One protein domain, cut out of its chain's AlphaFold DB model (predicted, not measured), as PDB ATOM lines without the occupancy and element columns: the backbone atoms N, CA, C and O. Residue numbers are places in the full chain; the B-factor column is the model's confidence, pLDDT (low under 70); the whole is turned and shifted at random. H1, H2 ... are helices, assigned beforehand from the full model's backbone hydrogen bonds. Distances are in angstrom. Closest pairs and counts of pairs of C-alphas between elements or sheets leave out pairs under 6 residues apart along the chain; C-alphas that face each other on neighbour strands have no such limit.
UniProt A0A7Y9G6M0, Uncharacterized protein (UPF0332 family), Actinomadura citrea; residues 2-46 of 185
ATOM      1  N   ALA A   2       6.415  15.450 -18.194       50.94
ATOM      2  CA  ALA A   2       5.614  14.263 -18.491       50.94
ATOM      3  C   ALA A   2       6.260  13.479 -19.645       50.94
ATOM      4  O   ALA A   2       6.702  14.055 -20.635       50.94
ATOM      5  N   ASN A   3       6.372  12.169 -19.456       61.00
ATOM      6  CA  ASN A   3       7.180  11.266 -20.260       61.00
ATOM      7  C   ASN A   3       6.552  11.091 -21.659       61.00
ATOM      8  O   ASN A   3       5.465  10.527 -21.780       61.00
ATOM      9  N   LEU A   4       7.227  11.558 -22.717       58.66
ATOM     10  CA  LEU A   4       6.770  11.528 -24.122       58.66
ATOM     11  C   LEU A   4       6.253  10.144 -24.582       58.66
ATOM     12  O   LEU A   4       5.343  10.058 -25.405       58.66
ATOM     13  N   ARG A   5       6.766   9.050 -23.999       58.72
ATOM     14  CA  ARG A   5       6.287   7.677 -24.255       58.72
ATOM     15  C   ARG A   5       4.879   7.394 -23.710       58.72
ATOM     16  O   ARG A   5       4.118   6.683 -24.362       58.72
ATOM     17  N   GLN A   6       4.503   7.955 -22.558       58.62
ATOM     18  CA  GLN A   6       3.143   7.814 -22.011       58.62
ATOM     19  C   GLN A   6       2.119   8.600 -22.843       58.62
ATOM     20  O   GLN A   6       1.005   8.124 -23.055       58.62
ATOM     21  N   GLN A   7       2.508   9.758 -23.384       58.62
ATOM     22  CA  GLN A   7       1.638  10.569 -24.243       58.62
ATOM     23  C   GLN A   7       1.388   9.916 -25.616       58.62
ATOM     24  O   GLN A   7       0.249   9.899 -26.081       58.62
ATOM     25  N   ALA A   8       2.405   9.299 -26.231       63.62
ATOM     26  CA  ALA A   8       2.250   8.558 -27.490       63.62
ATOM     27  C   ALA A   8       1.356   7.305 -27.344       63.62
ATOM     28  O   ALA A   8       0.558   6.984 -28.231       63.62
ATOM     29  N   SER A   9       1.443   6.623 -26.197       72.88
ATOM     30  CA  SER A   9       0.589   5.477 -25.864       72.88
ATOM     31  C   SER A   9      -0.882   5.886 -25.705       72.88
ATOM     32  O   SER A   9      -1.756   5.269 -26.315       72.88
ATOM     33  N   ALA A  10      -1.157   6.979 -24.986       74.81
ATOM     34  CA  ALA A  10      -2.515   7.492 -24.796       74.81
ATOM     35  C   ALA A  10      -3.172   7.942 -26.116       74.81
ATOM     36  O   ALA A  10      -4.341   7.643 -26.359       74.81
ATOM     37  N   ALA A  11      -2.418   8.597 -27.007       76.56
ATOM     38  CA  ALA A  11      -2.921   9.016 -28.318       76.56
ATOM     39  C   ALA A  11      -3.316   7.822 -29.207       76.56
ATOM     40  O   ALA A  11      -4.347   7.854 -29.880       76.56
ATOM     41  N   THR A  12      -2.530   6.744 -29.166       80.88
ATOM     42  CA  THR A  12      -2.798   5.514 -29.924       80.88
ATOM     43  C   THR A  12      -4.054   4.800 -29.416       80.88
ATOM     44  O   THR A  12      -4.882   4.356 -30.213       80.88
ATOM     45  N   VAL A  13      -4.235   4.730 -28.091       84.00
ATOM     46  CA  VAL A  13      -5.448   4.167 -27.473       84.00
ATOM     47  C   VAL A  13      -6.681   4.982 -27.870       84.00
ATOM     48  O   VAL A  13      -7.651   4.411 -28.366       84.00
ATOM     49  N   ALA A  14      -6.611   6.311 -27.775       86.19
ATOM     50  CA  ALA A  14      -7.718   7.190 -28.144       86.19
ATOM     51  C   ALA A  14      -8.107   7.074 -29.632       86.19
ATOM     52  O   ALA A  14      -9.289   7.124 -29.977       86.19
ATOM     53  N   LEU A  15      -7.134   6.898 -30.536       90.31
ATOM     54  CA  LEU A  15      -7.399   6.646 -31.960       90.31
ATOM     55  C   LEU A  15      -8.122   5.314 -32.176       90.31
ATOM     56  O   LEU A  15      -9.095   5.252 -32.931       90.31
ATOM     57  N   ARG A  16      -7.680   4.259 -31.484       90.75
ATOM     58  CA  ARG A  16      -8.301   2.935 -31.560       90.75
ATOM     59  C   ARG A  16      -9.744   2.959 -31.061       90.75
ATOM     60  O   ARG A  16     -10.621   2.437 -31.739       90.75
ATOM     61  N   GLU A  17     -10.008   3.588 -29.920       94.44
ATOM     62  CA  GLU A  17     -11.361   3.701 -29.360       94.44
ATOM     63  C   GLU A  17     -12.307   4.472 -30.291       94.44
ATOM     64  O   GLU A  17     -13.437   4.038 -30.521       94.44
ATOM     65  N   LYS A  18     -11.833   5.560 -30.914       93.94
ATOM     66  CA  LYS A  18     -12.601   6.298 -31.934       93.94
ATOM     67  C   LYS A  18     -12.938   5.431 -33.148       93.94
ATOM     68  O   LYS A  18     -14.067   5.476 -33.636       93.94
ATOM     69  N   ALA A  19     -11.980   4.642 -33.636       93.06
ATOM     70  CA  ALA A  19     -12.210   3.728 -34.752       93.06
ATOM     71  C   ALA A  19     -13.236   2.642 -34.389       93.06
ATOM     72  O   ALA A  19     -14.169   2.402 -35.156       93.06
ATOM     73  N   LEU A  20     -13.120   2.049 -33.194       94.25
ATOM     74  CA  LEU A  20     -14.067   1.051 -32.686       94.25
ATOM     75  C   LEU A  20     -15.488   1.615 -32.588       94.25
ATOM     76  O   LEU A  20     -16.423   0.983 -33.072       94.25
ATOM     77  N   LEU A  21     -15.648   2.828 -32.045       95.62
ATOM     78  CA  LEU A  21     -16.948   3.500 -31.954       95.62
ATOM     79  C   LEU A  21     -17.570   3.758 -33.335       95.62
ATOM     80  O   LEU A  21     -18.786   3.652 -33.506       95.62
ATOM     81  N   ARG A  22     -16.750   4.106 -34.333       95.62
ATOM     82  CA  ARG A  22     -17.217   4.325 -35.708       95.62
ATOM     83  C   ARG A  22     -17.697   3.025 -36.352       95.62
ATOM     84  O   ARG A  22     -18.733   3.030 -37.008       95.62
ATOM     85  N   VAL A  23     -16.975   1.923 -36.148       95.75
ATOM     86  CA  VAL A  23     -17.365   0.591 -36.640       95.75
ATOM     87  C   VAL A  23     -18.637   0.106 -35.947       95.75
ATOM     88  O   VAL A  23     -19.546  -0.365 -36.622       95.75
ATOM     89  N   SER A  24     -18.753   0.280 -34.626       96.94
ATOM     90  CA  SER A  24     -19.911  -0.206 -33.865       96.94
ATOM     91  C   SER A  24     -21.221   0.515 -34.202       96.94
ATOM     92  O   SER A  24     -22.292  -0.008 -33.914       96.94
ATOM     93  N   LYS A  25     -21.147   1.726 -34.771       97.25
ATOM     94  CA  LYS A  25     -22.309   2.547 -35.157       97.25
ATOM     95  C   LYS A  25     -22.632   2.509 -36.655       97.25
ATOM     96  O   LYS A  25     -23.647   3.071 -37.058       97.25
ATOM     97  N   ALA A  26     -21.775   1.915 -37.480       96.19
ATOM     98  CA  ALA A  26     -21.955   1.889 -38.927       96.19
ATOM     99  C   ALA A  26     -22.983   0.830 -39.351       96.19
ATOM    100  O   ALA A  26     -23.033  -0.269 -38.800       96.19
ATOM    101  N   ASP A  27     -23.774   1.140 -40.379       97.44
ATOM    102  CA  ASP A  27     -24.644   0.151 -41.011       97.44
ATOM    103  C   ASP A  27     -23.852  -0.835 -41.898       97.44
ATOM    104  O   ASP A  27     -22.670  -0.654 -42.210       97.44
ATOM    105  N   LYS A  28     -24.525  -1.901 -42.350       96.31
ATOM    106  CA  LYS A  28     -23.908  -2.948 -43.180       96.31
ATOM    107  C   LYS A  28     -23.310  -2.410 -44.487       96.31
ATOM    108  O   LYS A  28     -22.300  -2.935 -44.951       96.31
ATOM    109  N   LYS A  29     -23.933  -1.400 -45.103       96.69
ATOM    110  CA  LYS A  29     -23.472  -0.815 -46.373       96.69
ATOM    111  C   LYS A  29     -22.168  -0.046 -46.161       96.69
ATOM    112  O   LYS A  29     -21.208  -0.244 -46.896       96.69
ATOM    113  N   THR A  30     -22.115   0.753 -45.107       96.19
ATOM    114  CA  THR A  30     -20.947   1.534 -44.704       96.19
ATOM    115  C   THR A  30     -19.770   0.630 -44.345       96.19
ATOM    116  O   THR A  30     -18.656   0.857 -44.811       96.19
ATOM    117  N   LEU A  31     -20.011  -0.446 -43.588       94.38
ATOM    118  CA  LEU A  31     -18.971  -1.428 -43.262       94.38
ATOM    119  C   LEU A  31     -18.387  -2.103 -44.513       94.38
ATOM    120  O   LEU A  31     -17.180  -2.333 -44.571       94.38
ATOM    121  N   ARG A  32     -19.212  -2.373 -45.536       94.69
ATOM    122  CA  ARG A  32     -18.728  -2.886 -46.829       94.69
ATOM    123  C   ARG A  32     -17.812  -1.891 -47.534       94.69
ATOM    124  O   ARG A  32     -16.795  -2.316 -48.059       94.69
ATOM    125  N   TYR A  33     -18.116  -0.594 -47.507       93.00
ATOM    126  CA  TYR A  33     -17.226   0.414 -48.092       93.00
ATOM    127  C   TYR A  33     -15.876   0.503 -47.380       93.00
ATOM    128  O   TYR A  33     -14.853   0.654 -48.039       93.00
ATOM    129  N   TYR A  34     -15.846   0.356 -46.051       93.50
ATOM    130  CA  TYR A  34     -14.575   0.274 -45.327       93.50
ATOM    131  C   TYR A  34     -13.764  -0.951 -45.755       93.50
ATOM    132  O   TYR A  34     -12.575  -0.824 -46.043       93.50
ATOM    133  N   ALA A  35     -14.408  -2.121 -45.826       92.38
ATOM    134  CA  ALA A  35     -13.760  -3.353 -46.265       92.38
ATOM    135  C   ALA A  35     -13.230  -3.238 -47.702       92.38
ATOM    136  O   ALA A  35     -12.102  -3.641 -47.962       92.38
ATOM    137  N   GLU A  36     -14.001  -2.624 -48.601       93.44
ATOM    138  CA  GLU A  36     -13.608  -2.389 -49.992       93.44
ATOM    139  C   GLU A  36     -12.386  -1.470 -50.093       93.44
ATOM    140  O   GLU A  36     -11.423  -1.793 -50.780       93.44
ATOM    141  N   GLY A  37     -12.362  -0.356 -49.353       90.62
ATOM    142  CA  GLY A  37     -11.208   0.549 -49.347       90.62
ATOM    143  C   GLY A  37      -9.920  -0.134 -48.865       90.62
ATOM    144  O   GLY A  37      -8.847   0.070 -49.443       90.62
ATOM    145  N   VAL A  38     -10.025  -0.990 -47.841       92.25
ATOM    146  CA  VAL A  38      -8.901  -1.812 -47.359       92.25
ATOM    147  C   VAL A  38      -8.496  -2.853 -48.400       92.25
ATOM    148  O   VAL A  38      -7.302  -3.049 -48.633       92.25
ATOM    149  N   HIS A  39      -9.470  -3.502 -49.041       94.19
ATOM    150  CA  HIS A  39      -9.230  -4.501 -50.075       94.19
ATOM    151  C   HIS A  39      -8.476  -3.904 -51.267       94.19
ATOM    152  O   HIS A  39      -7.409  -4.409 -51.611       94.19
ATOM    153  N   ILE A  40      -8.953  -2.779 -51.812       95.25
ATOM    154  CA  ILE A  40      -8.303  -2.049 -52.910       95.25
ATOM    155  C   ILE A  40      -6.868  -1.671 -52.532       95.25
ATOM    156  O   ILE A  40      -5.943  -1.914 -53.308       95.25
ATOM    157  N   SER A  41      -6.660  -1.126 -51.329       94.94
ATOM    158  CA  SER A  41      -5.318  -0.718 -50.891       94.94
ATOM    159  C   SER A  41      -4.366  -1.915 -50.771       94.94
ATOM    160  O   SER A  41      -3.202  -1.844 -51.154       94.94
ATOM    161  N   THR A  42      -4.872  -3.050 -50.281       94.62
ATOM    162  CA  THR A  42      -4.093  -4.292 -50.148       94.62
ATOM    163  C   THR A  42      -3.752  -4.884 -51.514       94.62
ATOM    164  O   THR A  42      -2.619  -5.296 -51.739       94.62
ATOM    165  N   GLN A  43      -4.718  -4.914 -52.436       96.19
ATOM    166  CA  GLN A  43      -4.546  -5.485 -53.772       96.19
ATOM    167  C   GLN A  43      -3.581  -4.666 -54.637       96.19
ATOM    168  O   GLN A  43      -2.821  -5.233 -55.417       96.19
ATOM    169  N   THR A  44      -3.621  -3.340 -54.514       95.06
ATOM    170  CA  THR A  44      -2.771  -2.427 -55.295       95.06
ATOM    171  C   THR A  44      -1.407  -2.182 -54.654       95.06
ATOM    172  O   THR A  44      -0.491  -1.724 -55.332       95.06
ATOM    173  N   GLY A  45      -1.255  -2.464 -53.356       95.44
ATOM    174  CA  GLY A  45      -0.065  -2.094 -52.590       95.44
ATOM    175  C   GLY A  45       0.073  -0.584 -52.365       95.44
ATOM    176  O   GLY A  45       1.126  -0.138 -51.915       95.44
ATOM    177  N   GLN A  46      -0.968   0.197 -52.669       93.38
ATOM    178  CA  GLN A  46      -0.986   1.653 -52.559       93.38
ATOM    179  C   GLN A  46      -2.098   2.110 -51.609       93.38
ATOM    180  O   GLN A  46      -3.206   1.569 -51.637       93.38
TER     181      GLN A  46
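AT A GLANCE: This is residues 2 to 46 of the 185 residues of the protein "Uncharacterized protein (UPF0332 family)" of Actinomadura citrea (UniProt A0A7Y9G6M0). Two helices meet near their ends as an open V: the longer arm H1 comes in, the backbone turns in a tight link, and H2 folds back at a steep tilt of 54 degrees. Beyond the corner both arms stick out, with residues 2 to 21 and 35 to 46 standing free. The printed part has 45 residues with two named helices, H1 then H2, and no named strand; the class is all helix. The whole is extended, with a radius of gyration of the C-alphas of 14.8 A, and only just flat, with spans of 42 by 28 by 6 A.

IN THESE COORDINATES: After residues 2 and 3, H1 covers residues 4 to 25, from C-alpha 4 at (6.770, 11.528, -24.122) to C-alpha 25 at (-22.309, 2.547, -35.157), a length of 32.4 A. Ala 26 and Asp 27 form the link. H2 covers residues 28 to 44, 24.4 A long, and ends with C-alpha 44 at (-2.771, -2.427, -55.295).

HOW THE PARTS SIT: H1 and H2 are close but not clearly touching, with 1 pair of C-alphas within 8 A. The closest C-alphas are those of Val 23 and Leu 31, 7.1 A apart. The two helices run opposite ways, and their centres are 21.0 A apart. In both H1 and H2, every O i to N i+4 pair is within hydrogen-bond range.

THE WHOLE: The two C-alphas farthest apart are those of Ala 2 and Lys 29, at 43.0 A. The C-alphas of Ala 2 and Gln 46, the first and last printed residues, are 36.9 A apart. The printed part has no cut, and the link from H1 to H2 is tight. The mean pLDDT of the printed part is 86.9; the model's confidence is low, under 70, at residues 2 to 8.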